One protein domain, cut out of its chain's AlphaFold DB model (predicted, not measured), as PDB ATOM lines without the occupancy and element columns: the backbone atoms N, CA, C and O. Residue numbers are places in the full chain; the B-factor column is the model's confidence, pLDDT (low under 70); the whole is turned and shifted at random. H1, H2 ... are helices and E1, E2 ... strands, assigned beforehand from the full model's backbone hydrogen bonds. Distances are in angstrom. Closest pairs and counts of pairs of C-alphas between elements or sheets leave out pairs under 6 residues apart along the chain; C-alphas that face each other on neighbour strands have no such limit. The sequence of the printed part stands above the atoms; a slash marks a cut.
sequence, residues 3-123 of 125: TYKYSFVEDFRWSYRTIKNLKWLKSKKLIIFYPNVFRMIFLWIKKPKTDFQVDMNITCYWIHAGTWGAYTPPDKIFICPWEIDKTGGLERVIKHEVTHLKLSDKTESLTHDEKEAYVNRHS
ATOM      1  N   THR A   3     217.121 239.204 180.442       92.00
ATOM      2  CA  THR A   3     216.242 238.580 179.448       92.00
ATOM      3  C   THR A   3     215.407 239.649 178.755       92.00
ATOM      4  O   THR A   3     214.508 240.233 179.359       92.00
ATOM      5  N   TYR A   4     215.673 239.885 177.471       91.94
ATOM      6  CA  TYR A   4     214.919 240.836 176.653       91.94
ATOM      7  C   TYR A   4     213.629 240.205 176.129       91.94
ATOM      8  O   TYR A   4     213.662 239.168 175.464       91.94
ATOM      9  N   LYS A   5     212.484 240.839 176.393       91.81
ATOM     10  CA  LYS A   5     211.166 240.367 175.960       91.81
ATOM     11  C   LYS A   5     210.336 241.509 175.395       91.81
ATOM     12  O   LYS A   5     210.433 242.657 175.811       91.81
ATOM     13  N   TYR A   6     209.475 241.164 174.450       93.44
ATOM     14  CA  TYR A   6     208.340 241.999 174.085       93.44
ATOM     15  C   TYR A   6     207.069 241.309 174.581       93.44
ATOM     16  O   TYR A   6     206.941 240.095 174.423       93.44
ATOM     17  N   SER A   7     206.155 242.063 175.190       94.38
ATOM     18  CA  SER A   7     204.870 241.561 175.684       94.38
ATOM     19  C   SER A   7     203.793 242.595 175.403       94.38
ATOM     20  O   SER A   7     203.845 243.694 175.951       94.38
ATOM     21  N   PHE A   8     202.795 242.229 174.594       93.44
ATOM     22  CA  PHE A   8     201.656 243.102 174.299       93.44
ATOM     23  C   PHE A   8     200.922 243.548 175.569       93.44
ATOM     24  O   PHE A   8     200.497 244.696 175.665       93.44
ATOM     25  N   VAL A   9     200.802 242.658 176.559       94.75
ATOM     26  CA  VAL A   9     200.116 242.955 177.825       94.75
ATOM     27  C   VAL A   9     200.874 244.016 178.621       94.75
ATOM     28  O   VAL A   9     200.272 244.991 179.069       94.75
ATOM     29  N   GLU A  10     202.189 243.853 178.781       94.94
ATOM     30  CA  GLU A  10     203.015 244.814 179.524       94.94
ATOM     31  C   GLU A  10     203.112 246.150 178.779       94.94
ATOM     32  O   GLU A  10     202.983 247.207 179.390       94.94
ATOM     33  N   ASP A  11     203.244 246.115 177.453       95.00
ATOM     34  CA  ASP A  11     203.322 247.307 176.611       95.00
ATOM     35  C   ASP A  11     202.017 248.127 176.633       95.00
ATOM     36  O   ASP A  11     202.024 249.347 176.835       95.00
ATOM     37  N   PHE A  12     200.862 247.461 176.540       94.81
ATOM     38  CA  PHE A  12     199.563 248.122 176.662       94.81
ATOM     39  C   PHE A  12     199.332 248.678 178.072       94.81
ATOM     40  O   PHE A  12     198.928 249.834 178.235       94.81
ATOM     41  N   ARG A  13     199.646 247.890 179.110       95.12
ATOM     42  CA  ARG A  13     199.563 248.334 180.510       95.12
ATOM     43  C   ARG A  13     200.428 249.570 180.748       95.12
ATOM     44  O   ARG A  13     199.996 250.509 181.423       95.12
ATOM     45  N   TRP A  14     201.630 249.593 180.182       94.56
ATOM     46  CA  TRP A  14     202.549 250.713 180.317       94.56
ATOM     47  C   TRP A  14     202.088 251.953 179.544       94.56
ATOM     48  O   TRP A  14     202.159 253.075 180.052       94.56
ATOM     49  N   SER A  15     201.515 251.756 178.360       95.38
ATOM     50  CA  SER A  15     200.891 252.824 177.572       95.38
ATOM     51  C   SER A  15     199.751 253.493 178.338       95.38
ATOM     52  O   SER A  15     199.711 254.720 178.458       95.38
ATOM     53  N   TYR A  16     198.878 252.695 178.958       95.88
ATOM     54  CA  TYR A  16     197.819 253.206 179.827       95.88
ATOM     55  C   TYR A  16     198.382 253.968 181.038       95.88
ATOM     56  O   TYR A  16     197.934 255.077 181.343       95.88
ATOM     57  N   ARG A  17     199.414 253.427 181.703       94.31
ATOM     58  CA  ARG A  17     200.095 254.102 182.824       94.31
ATOM     59  C   ARG A  17     200.696 255.444 182.400       94.31
ATOM     60  O   ARG A  17     200.616 256.402 183.167       94.31
ATOM     61  N   THR A  18     201.259 255.524 181.199       94.31
ATOM     62  CA  THR A  18     201.832 256.753 180.635       94.31
ATOM     63  C   THR A  18     200.758 257.821 180.452       94.31
ATOM     64  O   THR A  18     200.934 258.948 180.912       94.31
ATOM     65  N   ILE A  19     199.611 257.463 179.863       95.69
ATOM     66  CA  ILE A  19     198.476 258.383 179.698       95.69
ATOM     67  C   ILE A  19     197.960 258.849 181.066       95.69
ATOM     68  O   ILE A  19     197.806 260.050 181.294       95.69
ATOM     69  N   LYS A  20     197.749 257.918 182.006       96.31
ATOM     70  CA  LYS A  20     197.234 258.231 183.348       96.31
ATOM     71  C   LYS A  20     198.143 259.204 184.109       96.31
ATOM     72  O   LYS A  20     197.647 260.070 184.824       96.31
ATOM     73  N   ASN A  21     199.461 259.087 183.941       94.19
ATOM     74  CA  ASN A  21     200.451 259.906 184.647       94.19
ATOM     75  C   ASN A  21     200.976 261.091 183.824       94.19
ATOM     76  O   ASN A  21     201.939 261.735 184.233       94.19
ATOM     77  N   LEU A  22     200.348 261.425 182.693       94.62
ATOM     78  CA  LEU A  22     200.879 262.408 181.747       94.62
ATOM     79  C   LEU A  22     201.151 263.781 182.383       94.62
ATOM     80  O   LEU A  22     202.180 264.395 182.111       94.62
ATOM     81  N   LYS A  23     200.248 264.262 183.250       93.94
ATOM     82  CA  LYS A  23     200.425 265.543 183.957       93.94
ATOM     83  C   LYS A  23     201.660 265.529 184.862       93.94
ATOM     84  O   LYS A  23     202.413 266.496 184.870       93.94
ATOM     85  N   TRP A  24     201.872 264.430 185.583       93.94
ATOM     86  CA  TRP A  24     203.018 264.257 186.474       93.94
ATOM     87  C   TRP A  24     204.332 264.111 185.691       93.94
ATOM     88  O   TRP A  24     205.316 264.767 186.009       93.94
ATOM     89  N   LEU A  25     204.337 263.340 184.599       92.62
ATOM     90  CA  LEU A  25     205.512 263.209 183.726       92.62
ATOM     91  C   LEU A  25     205.931 264.565 183.132       92.62
ATOM     92  O   LEU A  25     207.115 264.899 183.105       92.62
ATOM     93  N   LYS A  26     204.950 265.380 182.714       93.25
ATOM     94  CA  LYS A  26     205.190 266.742 182.219       93.25
ATOM     95  C   LYS A  26     205.733 267.670 183.305       93.25
ATOM     96  O   LYS A  26     206.647 268.438 183.019       93.25
ATOM     97  N   SER A  27     205.218 267.602 184.537       93.50
ATOM     98  CA  SER A  27     205.723 268.446 185.631       93.50
ATOM     99  C   SER A  27     207.165 268.105 186.016       93.50
ATOM    100  O   SER A  27     207.912 268.993 186.420       93.50
ATOM    101  N   LYS A  28     207.585 266.852 185.806       88.25
ATOM    102  CA  LYS A  28     208.973 266.394 185.958       88.25
ATOM    103  C   LYS A  28     209.876 266.672 184.751       88.25
ATOM    104  O   LYS A  28     211.041 266.297 184.778       88.25
ATOM    105  N   LYS A  29     209.373 267.355 183.712       88.81
ATOM    106  CA  LYS A  29     210.115 267.692 182.479       88.81
ATOM    107  C   LYS A  29     210.745 266.469 181.791       88.81
ATOM    108  O   LYS A  29     211.767 266.591 181.120       88.81
ATOM    109  N   LEU A  30     210.136 265.295 181.948       89.06
ATOM    110  CA  LEU A  30     210.600 264.065 181.311       89.06
ATOM    111  C   LEU A  30     210.202 264.048 179.831       89.06
ATOM    112  O   LEU A  30     209.165 264.592 179.446       89.06
ATOM    113  N   ILE A  31     211.010 263.387 179.002       91.12
ATOM    114  CA  ILE A  31     210.642 263.097 177.612       91.12
ATOM    115  C   ILE A  31     209.547 262.034 177.600       91.12
ATOM    116  O   ILE A  31     209.636 261.028 178.300       91.12
ATOM    117  N   ILE A  32     208.509 262.271 176.796       94.88
ATOM    118  CA  ILE A  32     207.327 261.413 176.727       94.88
ATOM    119  C   ILE A  32     207.132 260.940 175.291       94.88
ATOM    120  O   ILE A  32     206.830 261.722 174.389       94.88
ATOM    121  N   PHE A  33     207.238 259.634 175.099       96.00
ATOM    122  CA  PHE A  33     206.843 258.935 173.890       96.00
ATOM    123  C   PHE A  33     205.378 258.535 174.014       96.00
ATOM    124  O   PHE A  33     205.015 257.671 174.811       96.00
ATOM    125  N   TYR A  34     204.520 259.188 173.237       94.50
ATOM    126  CA  TYR A  34     203.097 258.871 173.231       94.50
ATOM    127  C   TYR A  34     202.826 257.509 172.573       94.50
ATOM    128  O   TYR A  34     203.579 257.111 171.674       94.50
ATOM    129  N   PRO A  35     201.746 256.818 172.988       94.19
ATOM    130  CA  PRO A  35     201.305 255.586 172.351       94.19
ATOM    131  C   PRO A  35     201.151 255.732 170.842       94.19
ATOM    132  O   PRO A  35     200.628 256.725 170.337       94.19
ATOM    133  N   ASN A  36     201.644 254.731 170.125       95.12
ATOM    134  CA  ASN A  36     201.718 254.722 168.675       95.12
ATOM    135  C   ASN A  36     201.779 253.270 168.189       95.12
ATOM    136  O   ASN A  36     202.736 252.542 168.458       95.12
ATOM    137  N   VAL A  37     200.759 252.869 167.435       92.62
ATOM    138  CA  VAL A  37     200.593 251.488 166.968       92.62
ATOM    139  C   VAL A  37     201.732 251.048 166.043       92.62
ATOM    140  O   VAL A  37     202.167 249.903 166.123       92.62
ATOM    141  N   PHE A  38     202.292 251.941 165.224       94.62
ATOM    142  CA  PHE A  38     203.422 251.596 164.354       94.62
ATOM    143  C   PHE A  38     204.683 251.276 165.159       94.62
ATOM    144  O   PHE A  38     205.392 250.321 164.850       94.62
ATOM    145  N   ARG A  39     204.934 252.030 166.234       94.75
ATOM    146  CA  ARG A  39     206.029 251.761 167.178       94.75
ATOM    147  C   ARG A  39     205.843 250.419 167.889       94.75
ATOM    148  O   ARG A  39     206.800 249.666 168.030       94.75
ATOM    149  N   MET A  40     204.612 250.099 168.274       93.88
ATOM    150  CA  MET A  40     204.256 248.809 168.868       93.88
ATOM    151  C   MET A  40     204.544 247.641 167.907       93.88
ATOM    152  O   MET A  40     205.258 246.704 168.260       93.88
ATOM    153  N   ILE A  41     204.061 247.731 166.662       93.12
ATOM    154  CA  ILE A  41     204.308 246.728 165.613       93.12
ATOM    155  C   ILE A  41     205.811 246.581 165.348       93.12
ATOM    156  O   ILE A  41     206.315 245.463 165.234       93.12
ATOM    157  N   PHE A  42     206.549 247.694 165.299       93.50
ATOM    158  CA  PHE A  42     207.995 247.654 165.119       93.50
ATOM    159  C   PHE A  42     208.682 246.845 166.220       93.50
ATOM    160  O   PHE A  42     209.498 245.995 165.894       93.50
ATOM    161  N   LEU A  43     208.341 247.046 167.497       93.31
ATOM    162  CA  LEU A  43     208.954 246.296 168.605       93.31
ATOM    163  C   LEU A  43     208.576 244.815 168.615       93.31
ATOM    164  O   LEU A  43     209.367 243.968 169.044       93.31
ATOM    165  N   TRP A  44     207.389 244.483 168.110       89.44
ATOM    166  CA  TRP A  44     206.996 243.095 167.921       89.44
ATOM    167  C   TRP A  44     207.923 242.386 166.917       89.44
ATOM    168  O   TRP A  44     208.421 241.290 167.211       89.44
ATOM    169  N   ILE A  45     208.242 243.056 165.801       90.81
ATOM    170  CA  ILE A  45     209.090 242.543 164.712       90.81
ATOM    171  C   ILE A  45     210.585 242.634 165.061       90.81
ATOM    172  O   ILE A  45     211.294 241.628 165.060       90.81
ATOM    173  N   LYS A  46     211.080 243.835 165.372       88.31
ATOM    174  CA  LYS A  46     212.494 244.151 165.590       88.31
ATOM    175  C   LYS A  46     212.721 244.649 167.013       88.31
ATOM    176  O   LYS A  46     212.356 245.758 167.389       88.31
ATOM    177  N   LYS A  47     213.404 243.811 167.787       83.56
ATOM    178  CA  LYS A  47     213.768 244.086 169.177       83.56
ATOM    179  C   LYS A  47     215.214 244.576 169.225       83.56
ATOM    180  O   LYS A  47     216.077 243.884 168.675       83.56
ATOM    181  N   PRO A  48     215.499 245.725 169.858       84.25
ATOM    182  CA  PRO A  48     216.871 246.112 170.147       84.25
ATOM    183  C   PRO A  48     217.562 245.033 170.989       84.25
ATOM    184  O   PRO A  48     216.914 244.281 171.719       84.25
ATOM    185  N   LYS A  49     218.884 244.934 170.867       77.38
ATOM    186  CA  LYS A  49     219.716 244.040 171.675       77.38
ATOM    187  C   LYS A  49     220.933 244.815 172.159       77.38
ATOM    188  O   LYS A  49     221.389 245.724 171.473       77.38
ATOM    189  N   THR A  50     221.434 244.445 173.327       80.81
ATOM    190  CA  THR A  50     222.709 244.923 173.860       80.81
ATOM    191  C   THR A  50     223.365 243.785 174.630       80.81
ATOM    192  O   THR A  50     222.669 243.003 175.282       80.81
ATOM    193  N   ASP A  51     224.692 243.723 174.590       78.19
ATOM    194  CA  ASP A  51     225.484 242.649 175.208       78.19
ATOM    195  C   ASP A  51     225.821 242.931 176.683       78.19
ATOM    196  O   ASP A  51     226.739 242.356 177.264       78.19
ATOM    197  N   PHE A  52     225.053 243.818 177.318       81.81
ATOM    198  CA  PHE A  52     225.265 244.219 178.701       81.81
ATOM    199  C   PHE A  52     224.927 243.076 179.669       81.81
ATOM    200  O   PHE A  52     223.801 242.565 179.689       81.81
ATOM    201  N   GLN A  53     225.906 242.693 180.488       81.12
ATOM    202  CA  GLN A  53     225.775 241.638 181.488       81.12
ATOM    203  C   GLN A  53     225.566 242.219 182.889       81.12
ATOM    204  O   GLN A  53     226.110 243.262 183.240       81.12
ATOM    205  N   VAL A  54     224.760 241.526 183.694       84.94
ATOM    206  CA  VAL A  54     224.453 241.899 185.082       84.94
ATOM    207  C   VAL A  54     224.352 240.650 185.950       84.94
ATOM    208  O   VAL A  54     223.825 239.625 185.503       84.94
ATOM    209  N   ASP A  55     224.770 240.773 187.208       85.06
ATOM    210  CA  ASP A  55     224.872 239.664 188.175       85.06
ATOM    211  C   ASP A  55     223.532 239.220 188.783       85.06
ATOM    212  O   ASP A  55     223.485 238.338 189.633       85.06
ATOM    213  N   MET A  56     222.419 239.814 188.353       87.75
ATOM    214  CA  MET A  56     221.069 239.467 188.803       87.75
ATOM    215  C   MET A  56     220.170 239.102 187.619       87.75
ATOM    216  O   MET A  56     220.456 239.446 186.472       87.75
ATOM    217  N   ASN A  57     219.094 238.363 187.868       92.44
ATOM    218  CA  ASN A  57     218.126 238.041 186.822       92.44
ATOM    219  C   ASN A  57     217.170 239.217 186.650       92.44
ATOM    220  O   ASN A  57     216.482 239.587 187.593       92.44
ATOM    221  N   ILE A  58     217.161 239.812 185.456       93.81
ATOM    222  CA  ILE A  58     216.312 240.964 185.135       93.81
ATOM    223  C   ILE A  58     215.539 240.661 183.862       93.81
ATOM    224  O   ILE A  58     216.110 240.205 182.869       93.81
ATOM    225  N   THR A  59     214.247 240.962 183.868       95.25
ATOM    226  CA  THR A  59     213.428 240.960 182.659       95.25
ATOM    227  C   THR A  59     213.325 242.377 182.108       95.25
ATOM    228  O   THR A  59     212.780 243.268 182.756       95.25
ATOM    229  N   CYS A  60     213.827 242.583 180.892       95.06
ATOM    230  CA  CYS A  60     213.708 243.843 180.169       95.06
ATOM    231  C   CYS A  60     212.548 243.765 179.177       95.06
ATOM    232  O   CYS A  60     212.617 243.010 178.204       95.06
ATOM    233  N   TYR A  61     211.501 244.558 179.401       96.12
ATOM    234  CA  TYR A  61     210.374 244.696 178.485       96.12
ATOM    235  C   TYR A  61     210.586 245.864 177.528       96.12
ATOM    236  O   TYR A  61     210.779 247.003 177.951       96.12
ATOM    237  N   TRP A  62     210.496 245.594 176.228       96.12
ATOM    238  CA  TRP A  62     210.390 246.650 175.225       96.12
ATOM    239  C   TRP A  62     208.976 247.225 175.233       96.12
ATOM    240  O   TRP A  62     208.008 246.481 175.069       96.12
ATOM    241  N   ILE A  63     208.877 248.539 175.406       96.44
ATOM    242  CA  ILE A  63     207.619 249.289 175.444       96.44
ATOM    243  C   ILE A  63     207.629 250.371 174.367       96.44
ATOM    244  O   ILE A  63     208.672 250.946 174.054       96.44
ATOM    245  N   HIS A  64     206.476 250.653 173.769       96.50
ATOM    246  CA  HIS A  64     206.387 251.606 172.663       96.50
ATOM    247  C   HIS A  64     206.068 253.039 173.112       96.50
ATOM    248  O   HIS A  64     206.233 253.972 172.321       96.50
ATOM    249  N   ALA A  65     205.622 253.209 174.358       95.94
ATOM    250  CA  ALA A  65     205.206 254.473 174.955       95.94
ATOM    251  C   ALA A  65     205.811 254.647 176.353       95.94
ATOM    252  O   ALA A  65     206.119 253.657 177.003       95.94
ATOM    253  N   GLY A  66     205.942 255.882 176.839       94.81
ATOM    254  CA  GLY A  66     206.498 256.195 178.163       94.81
ATOM    255  C   GLY A  66     207.718 257.109 178.097       94.81
ATOM    256  O   GLY A  66     207.808 257.964 177.224       94.81
ATOM    257  N   THR A  67     208.642 256.939 179.033       94.56
ATOM    258  CA  THR A  67     209.976 257.562 179.062       94.56
ATOM    259  C   THR A  67     211.009 256.613 178.453       94.56
ATOM    260  O   THR A  67     210.665 255.484 178.113       94.56
ATOM    261  N   TRP A  68     212.272 257.029 178.315       95.12
ATOM    262  CA  TRP A  68     213.337 256.146 177.808       95.12
ATOM    263  C   TRP A  68     213.516 254.865 178.623       95.12
ATOM    264  O   TRP A  68     213.720 253.796 178.049       95.12
ATOM    265  N   GLY A  69     213.408 254.977 179.941       94.31
ATOM    266  CA  GLY A  69     213.519 253.866 180.866       94.31
ATOM    267  C   GLY A  69     212.547 254.021 182.026       94.31
ATOM    268  O   GLY A  69     212.066 255.123 182.318       94.31
ATOM    269  N   ALA A  70     212.211 252.886 182.623       94.56
ATOM    270  CA  ALA A  70     211.589 252.784 183.926       94.56
ATOM    271  C   ALA A  70     211.882 251.409 184.530       94.56
ATOM    272  O   ALA A  70     212.192 250.450 183.821       94.56
ATOM    273  N   TYR A  71     211.660 251.281 185.832       94.44
ATOM    274  CA  TYR A  71     211.849 250.036 186.558       94.44
ATOM    275  C   TYR A  71     210.634 249.694 187.425       94.44
ATOM    276  O   TYR A  71     209.774 250.524 187.734       94.44
ATOM    277  N   THR A  72     210.507 248.422 187.782       93.69
ATOM    278  CA  THR A  72     209.539 247.929 188.763       93.69
ATOM    279  C   THR A  72     210.192 246.780 189.529       93.69
ATOM    280  O   THR A  72     210.486 245.750 188.916       93.69
ATOM    281  N   PRO A  73     210.429 246.938 190.843       89.56
ATOM    282  CA  PRO A  73     210.962 245.864 191.671       89.56
ATOM    283  C   PRO A  73     210.088 244.597 191.613       89.56
ATOM    284  O   PRO A  73     208.873 244.700 191.409       89.56
ATOM    285  N   PRO A  74     210.676 243.404 191.802       92.12
ATOM    286  CA  PRO A  74     212.087 243.183 192.142       92.12
ATOM    287  C   PRO A  74     213.028 243.083 190.928       92.12
ATOM    288  O   PRO A  74     214.235 243.233 191.081       92.12
ATOM    289  N   ASP A  75     212.510 242.821 189.726       94.19
ATOM    290  CA  ASP A  75     213.324 242.286 188.626       94.19
ATOM    291  C   ASP A  75     212.953 242.806 187.227       94.19
ATOM    292  O   ASP A  75     213.418 242.258 186.225       94.19
ATOM    293  N   LYS A  76     212.114 243.845 187.112       96.06
ATOM    294  CA  LYS A  76     211.626 244.329 185.810       96.06
ATOM    295  C   LYS A  76     212.170 245.703 185.461       96.06
ATOM    296  O   LYS A  76     212.059 246.643 186.246       96.06
ATOM    297  N   ILE A  77     212.642 245.838 184.227       96.06
ATOM    298  CA  ILE A  77     212.868 247.134 183.582       96.06
ATOM    299  C   ILE A  77     212.021 247.239 182.317       96.06
ATOM    300  O   ILE A  77     211.708 246.237 181.672       96.06
ATOM    301  N   PHE A  78     211.661 248.463 181.963       96.44
ATOM    302  CA  PHE A  78     210.889 248.799 180.779       96.44
ATOM    303  C   PHE A  78     211.670 249.833 179.983       96.44
ATOM    304  O   PHE A  78     211.999 250.892 180.511       96.44
ATOM    305  N   ILE A  79     211.974 249.530 178.724       96.19
ATOM    306  CA  ILE A  79     212.789 250.398 177.872       96.19
ATOM    307  C   ILE A  79     211.994 250.804 176.641       96.19
ATOM    308  O   ILE A  79     211.477 249.959 175.904       96.19
ATOM    309  N   CYS A  80     211.943 252.112 176.411       95.69
ATOM    310  CA  CYS A  80     211.378 252.720 175.218       95.69
ATOM    311  C   CYS A  80     212.540 253.159 174.313       95.69
ATOM    312  O   CYS A  80     213.196 254.162 174.604       95.69
ATOM    313  N   PRO A  81     212.852 252.420 173.234       94.50
ATOM    314  CA  PRO A  81     214.119 252.578 172.516       94.50
ATOM    315  C   PRO A  81     214.131 253.747 171.520       94.50
ATOM    316  O   PRO A  81     215.038 253.857 170.697       94.50
ATOM    317  N   TRP A  82     213.119 254.613 171.546       94.44
ATOM    318  CA  TRP A  82     213.006 255.717 170.601       94.44
ATOM    319  C   TRP A  82     213.970 256.834 170.962       94.44
ATOM    320  O   TRP A  82     214.027 257.273 172.107       94.44
ATOM    321  N   GLU A  83     214.709 257.315 169.964       92.12
ATOM    322  CA  GLU A  83     215.664 258.416 170.129       92.12
ATOM    323  C   GLU A  83     216.702 258.151 171.234       92.12
ATOM    324  O   GLU A  83     217.222 259.085 171.840       92.12
ATOM    325  N   ILE A  84     216.993 256.876 171.515       89.06
ATOM    326  CA  ILE A  84     217.852 256.476 172.633       89.06
ATOM    327  C   ILE A  84     219.313 256.896 172.431       89.06
ATOM    328  O   ILE A  84     220.059 257.047 173.389       89.06
ATOM    329  N   ASP A  85     219.722 257.194 171.200       86.94
ATOM    330  CA  ASP A  85     221.052 257.740 170.920       86.94
ATOM    331  C   ASP A  85     221.253 259.123 171.565       86.94
ATOM    332  O   ASP A  85     222.367 259.473 171.951       86.94
ATOM    333  N   LYS A  86     220.169 259.883 171.799       86.81
ATOM    334  CA  LYS A  86     220.224 261.179 172.502       86.81
ATOM    335  C   LYS A  86     220.617 261.045 173.972       86.81
ATOM    336  O   LYS A  86     221.000 262.036 174.588       86.81
ATOM    337  N   THR A  87     220.520 259.846 174.546       82.06
ATOM    338  CA  THR A  87     220.932 259.580 175.926       82.06
ATOM    339  C   THR A  87     222.343 259.020 176.017       82.06
ATOM    340  O   THR A  87     222.767 258.701 177.118       82.06
ATOM    341  N   GLY A  88     223.096 258.887 174.925       83.62
ATOM    342  CA  GLY A  88     224.358 258.139 174.942       83.62
ATOM    343  C   GLY A  88     224.165 256.626 174.797       83.62
ATOM    344  O   GLY A  88     225.080 255.862 175.095       83.62
ATOM    345  N   GLY A  89     222.988 256.194 174.326       90.81
ATOM    346  CA  GLY A  89     222.757 254.844 173.822       90.81
ATOM    347  C   GLY A  89     221.983 253.918 174.760       90.81
ATOM    348  O   GLY A  89     221.780 254.171 175.949       90.81
ATOM    349  N   LEU A  90     221.551 252.795 174.184       91.56
ATOM    350  CA  LEU A  90     220.697 251.796 174.829       91.56
ATOM    351  C   LEU A  90     221.306 251.214 176.113       91.56
ATOM    352  O   LEU A  90     220.616 251.087 177.125       91.56
ATOM    353  N   GLU A  91     222.596 250.882 176.079       92.25
ATOM    354  CA  GLU A  91     223.304 250.304 177.222       92.25
ATOM    355  C   GLU A  91     223.295 251.242 178.433       92.25
ATOM    356  O   GLU A  91     223.081 250.790 179.557       92.25
ATOM    357  N   ARG A  92     223.460 252.555 178.215       91.25
ATOM    358  CA  ARG A  92     223.450 253.546 179.296       91.25
ATOM    359  C   ARG A  92     222.089 253.613 179.984       91.25
ATOM    360  O   ARG A  92     222.034 253.625 181.210       91.25
ATOM    361  N   VAL A  93     220.997 253.619 179.215       92.88
ATOM    362  CA  VAL A  93     219.636 253.634 179.782       92.88
ATOM    363  C   VAL A  93     219.373 252.356 180.571       92.88
ATOM    364  O   VAL A  93     218.898 252.419 181.698       92.88
ATOM    365  N   ILE A  94     219.747 251.195 180.032       93.31
ATOM    366  CA  ILE A  94     219.595 249.929 180.755       93.31
ATOM    367  C   ILE A  94     220.423 249.936 182.048       93.31
ATOM    368  O   ILE A  94     219.894 249.583 183.096       93.31
ATOM    369  N   LYS A  95     221.685 250.386 182.019       92.19
ATOM    370  CA  LYS A  95     222.524 250.540 183.222       92.19
ATOM    371  C   LYS A  95     221.869 251.435 184.278       92.19
ATOM    372  O   LYS A  95     221.906 251.092 185.462       92.19
ATOM    373  N   HIS A  96     221.251 252.540 183.856       93.12
ATOM    374  CA  HIS A  96     220.521 253.455 184.740       93.12
ATOM    375  C   HIS A  96     219.361 252.746 185.449       93.12
ATOM    376  O   HIS A  96     219.311 252.716 186.676       93.12
ATOM    377  N   GLU A  97     218.491 252.073 184.693       94.44
ATOM    378  CA  GLU A  97     217.326 251.371 185.257       94.44
ATOM    379  C   GLU A  97     217.710 250.151 186.108       94.44
ATOM    380  O   GLU A  97     217.065 249.840 187.109       94.44
ATOM    381  N   VAL A  98     218.796 249.459 185.757       93.50
ATOM    382  CA  VAL A  98     219.339 248.371 186.584       93.50
ATOM    383  C   VAL A  98     219.881 248.909 187.906       93.50
ATOM    384  O   VAL A  98     219.707 248.271 188.944       93.50
ATOM    385  N   THR A  99     220.522 250.080 187.899       92.31
ATOM    386  CA  THR A  99     220.997 250.725 189.132       92.31
ATOM    387  C   THR A  99     219.827 251.086 190.044       92.31
ATOM    388  O   THR A  99     219.889 250.816 191.242       92.31
ATOM    389  N   HIS A 100     218.728 251.593 189.475       92.12
ATOM    390  CA  HIS A 100     217.476 251.807 190.207       92.12
ATOM    391  C   HIS A 100     216.953 250.530 190.880       92.12
ATOM    392  O   HIS A 100     216.604 250.568 192.057       92.12
ATOM    393  N   LEU A 101     216.946 249.388 190.179       92.31
ATOM    394  CA  LEU A 101     216.552 248.100 190.772       92.31
ATOM    395  C   LEU A 101     217.490 247.657 191.900       92.31
ATOM    396  O   LEU A 101     217.021 247.250 192.954       92.31
ATOM    397  N   LYS A 102     218.811 247.757 191.711       90.12
ATOM    398  CA  LYS A 102     219.798 247.362 192.735       90.12
ATOM    399  C   LYS A 102     219.702 248.196 194.014       90.12
ATOM    400  O   LYS A 102     220.134 247.751 195.074       90.12
ATOM    401  N   LEU A 103     219.201 249.423 193.901       89.94
ATOM    402  CA  LEU A 103     219.102 250.383 194.995       89.94
ATOM    403  C   LEU A 103     217.649 250.607 195.438       89.94
ATOM    404  O   LEU A 103     217.403 251.535 196.212       89.94
ATOM    405  N   SER A 104     216.691 249.781 194.990       88.06
ATOM    406  CA  SER A 104     215.266 249.960 195.310       88.06
ATOM    407  C   SER A 104     215.037 250.054 196.812       88.06
ATOM    408  O   SER A 104     214.451 251.025 197.284       88.06
ATOM    409  N   ASP A 105     215.623 249.127 197.562       87.31
ATOM    410  CA  ASP A 105     215.418 248.980 199.006       87.31
ATOM    411  C   ASP A 105     216.017 250.155 199.790       87.31
ATOM    412  O   ASP A 105     215.561 250.505 200.874       87.31
ATOM    413  N   LYS A 106     217.035 250.815 199.223       86.19
ATOM    414  CA  LYS A 106     217.686 251.993 199.819       86.19
ATOM    415  C   LYS A 106     216.969 253.295 199.495       86.19
ATOM    416  O   LYS A 106     217.301 254.332 200.061       86.19
ATOM    417  N   THR A 107     216.035 253.257 198.549       85.81
ATOM    418  CA  THR A 107     215.414 254.457 198.007       85.81
ATOM    419  C   THR A 107     213.901 254.481 198.170       85.81
ATOM    420  O   THR A 107     213.303 255.485 197.813       85.81
ATOM    421  N   GLU A 108     213.252 253.458 198.738       83.12
ATOM    422  CA  GLU A 108     211.782 253.367 198.813       83.12
ATOM    423  C   GLU A 108     211.103 254.644 199.331       83.12
ATOM    424  O   GLU A 108     210.180 255.143 198.678       83.12
ATOM    425  N   SER A 109     211.615 255.210 200.429       85.31
ATOM    426  CA  SER A 109     211.085 256.406 201.101       85.31
ATOM    427  C   SER A 109     211.430 257.735 200.422       85.31
ATOM    428  O   SER A 109     210.884 258.770 200.802       85.31
ATOM    429  N   LEU A 110     212.310 257.726 199.418       89.44
ATOM    430  CA  LEU A 110     212.767 258.934 198.739       89.44
ATOM    431  C   LEU A 110     211.755 259.421 197.694       89.44
ATOM    432  O   LEU A 110     211.069 258.637 197.017       89.44
ATOM    433  N   THR A 111     211.709 260.739 197.509       88.81
ATOM    434  CA  THR A 111     210.995 261.358 196.388       88.81
ATOM    435  C   THR A 111     211.645 260.983 195.053       88.81
ATOM    436  O   THR A 111     212.775 260.504 195.001       88.81
ATOM    437  N   HIS A 112     210.946 261.203 193.935       85.69
ATOM    438  CA  HIS A 112     211.503 260.910 192.607       85.69
ATOM    439  C   HIS A 112     212.822 261.657 192.342       85.69
ATOM    440  O   HIS A 112     213.772 261.056 191.857       85.69
ATOM    441  N   ASP A 113     212.906 262.937 192.708       87.69
ATOM    442  CA  ASP A 113     214.099 263.744 192.422       87.69
ATOM    443  C   ASP A 113     215.287 263.288 193.287       87.69
ATOM    444  O   ASP A 113     216.421 263.225 192.816       87.69
ATOM    445  N   GLU A 114     215.023 262.885 194.534       88.81
ATOM    446  CA  GLU A 114     216.025 262.286 195.423       88.81
ATOM    447  C   GLU A 114     216.468 260.900 194.944       88.81
ATOM    448  O   GLU A 114     217.656 260.593 195.014       88.81
ATOM    449  N   LYS A 115     215.544 260.084 194.414       88.44
ATOM    450  CA  LYS A 115     215.849 258.786 193.788       88.44
ATOM    451  C   LYS A 115     216.807 258.953 192.622       88.44
ATOM    452  O   LYS A 115     217.864 258.332 192.614       88.44
ATOM    453  N   GLU A 116     216.468 259.822 191.672       88.12
ATOM    454  CA  GLU A 116     217.317 260.087 190.508       88.12
ATOM    455  C   GLU A 116     218.678 260.656 190.930       88.12
ATOM    456  O   GLU A 116     219.711 260.217 190.430       88.12
ATOM    457  N   ALA A 117     218.717 261.585 191.892       86.94
ATOM    458  CA  ALA A 117     219.975 262.123 192.406       86.94
ATOM    459  C   ALA A 117     220.829 261.054 193.108       86.94
ATOM    460  O   ALA A 117     222.050 261.048 192.947       86.94
ATOM    461  N   TYR A 118     220.211 260.153 193.876       86.94
ATOM    462  CA  TYR A 118     220.906 259.052 194.536       86.94
ATOM    463  C   TYR A 118     221.470 258.070 193.514       86.94
ATOM    464  O   TYR A 118     222.653 257.739 193.585       86.94
ATOM    465  N   VAL A 119     220.661 257.660 192.535       85.75
ATOM    466  CA  VAL A 119     221.103 256.782 191.451       85.75
ATOM    467  C   VAL A 119     222.237 257.421 190.671       85.75
ATOM    468  O   VAL A 119     223.272 256.786 190.565       85.75
ATOM    469  N   ASN A 120     222.130 258.687 190.262       84.69
ATOM    470  CA  ASN A 120     223.190 259.389 189.527       84.69
ATOM    471  C   ASN A 120     224.528 259.492 190.282       84.69
ATOM    472  O   ASN A 120     225.570 259.627 189.650       84.69
ATOM    473  N   ARG A 121     224.531 259.443 191.622       83.88
ATOM    474  CA  ARG A 121     225.772 259.405 192.426       83.88
ATOM    475  C   ARG A 121     226.393 258.009 192.513       83.88
ATOM    476  O   ARG A 121     227.576 257.899 192.815       83.88
ATOM    477  N   HIS A 122     225.590 256.964 192.326       79.88
ATOM    478  CA  HIS A 122     225.989 255.563 192.508       79.88
ATOM    479  C   HIS A 122     226.058 254.783 191.193       79.88
ATOM    480  O   HIS A 122     226.588 253.674 191.163       79.88
ATOM    481  N   SER A 123     225.545 255.342 190.103       68.94
ATOM    482  CA  SER A 123     225.831 254.891 188.758       68.94
ATOM    483  C   SER A 123     227.227 255.399 188.401       68.94
ATOM    484  O   SER A 123     227.438 256.585 188.174       68.94
TER     485      SER A 123
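Overview. This is residues 3 to 123 of the 125 residues of an uncharacterized protein of Candidatus Falkowbacteria bacterium CG10_big_fil_rev_8_21_14_0_10_39_11 (UniProt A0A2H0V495). What is the main picture? A small twisted sheet of four short strands has the long helix H5 packed on E3 and E4 over one face, while H1 and H3 graze the sheet with part of their length. H2 follows H1 away from the sheet, H7 packs across H5, and the short H4 and H6 come just before and just after H5. What is it made of? The printed part has 121 residues, with seven named helices and four named strands in the order E1 H1 H2 H3 E2 E3 E4 H4 H5 H6 H7. The sheet is mixed, in the order E1 E2 E4 E3, and E1, H1 H2 H3, E2 form a strand-helix-strand unit, two parallel neighbour strands with helices between them along the chain. The class is mixed, helices and strands, and the whole is compact, with a radius of gyration of the C-alphas of 13.8 A and spans of 37 by 35 by 26 A.

Arrangement. How do the strands pair? E2, residues 58 to 62, is parallel to the edge strand E1, residues 3 to 6, at 27 degrees, with N 60 and O 3 within hydrogen-bond range at 2.9 A. E2 is also parallel to E4, residues 76 to 79, at 31 degrees, with N 61 and O 77 at 2.8 A. E4 and the edge strand E3, residues 69 to 72, are an antiparallel hairpin at 163 degrees, with N 78 and O 70 at 2.8 A. Which helices are on the sheet? H5, residues 90 to 102, makes two layers with it, a helix on one face of a sheet, at a height over the sheet of 8.0 A; its closest C-alphas to E3 are those of Glu 97 and Tyr 71, 5.8 A. It lies over E4 and, only just, over E3, on which 3 of its C-alphas fall, and runs along the strands, at 27 degrees to E4 on the local plane. H1, residues 8 to 20, and H3, residues 37 to 45, only graze the sheet, with residues 8 to 14 and 40 to 45. How do the helices stand to each other? H1 and H3 are close but not clearly touching, the closest C-alphas those of Asp 11 and Met 40 at 7.9 A, at a shallow tilt of 31 degrees, opposite ways; H2, residues 22 to 27, meets H1 only through their link. H7, residues 112 to 122, touches H5 at its residues 96 to 100 alone, about perpendicular at 76 degrees, with the C-alphas of His 100 and Val 119 closest at 6.3 A. H4, residues 84 to 87, and H5 only just touch, with 3 pairs of C-alphas within 8 A, and only at the corner, the closest being Ile 84 and Leu 90 at 5.9 A; H6, residues 104 to 107, is close but not clearly touching H7, with the C-alphas of Thr 107 and Lys 115 closest at 6.1 A. How are the helix backbones formed? In H1, H2, H3, H5 and H7 every O i to N i+4 pair is within hydrogen-bond range; H4 and H6 are too short for such a pair.

Along the chain. Where are the strands? E1 begins at C-alpha 3, (216.242, 238.580, 179.448), and spans 10.1 A from first to last C-alpha; E2 spans 12.9 A, E3 10.7 A and E4 10.1 A. Where are the helices? H1 spans 18.2 A, H2 8.7 A, H3 12.5 A, H4 5.5 A, H6 5.2 A and H7 15.4 A. H5 spans 18.5 A from C-alpha 90 at (220.697, 251.796, 174.829), and H7 ends at C-alpha 122, (225.989, 255.563, 192.508).

Size, cuts and confidence. How large is it? The two C-alphas farthest apart are those of Ile 45 and Ser 109, 39.0 A. Is the printed part whole, and which links are long? It has no cut from residue 3 to 123, and the long link is H3 to E2, residues 46 to 57. Where is confidence low? The mean pLDDT of the printed part is 91.0, and residue 123 is under 70.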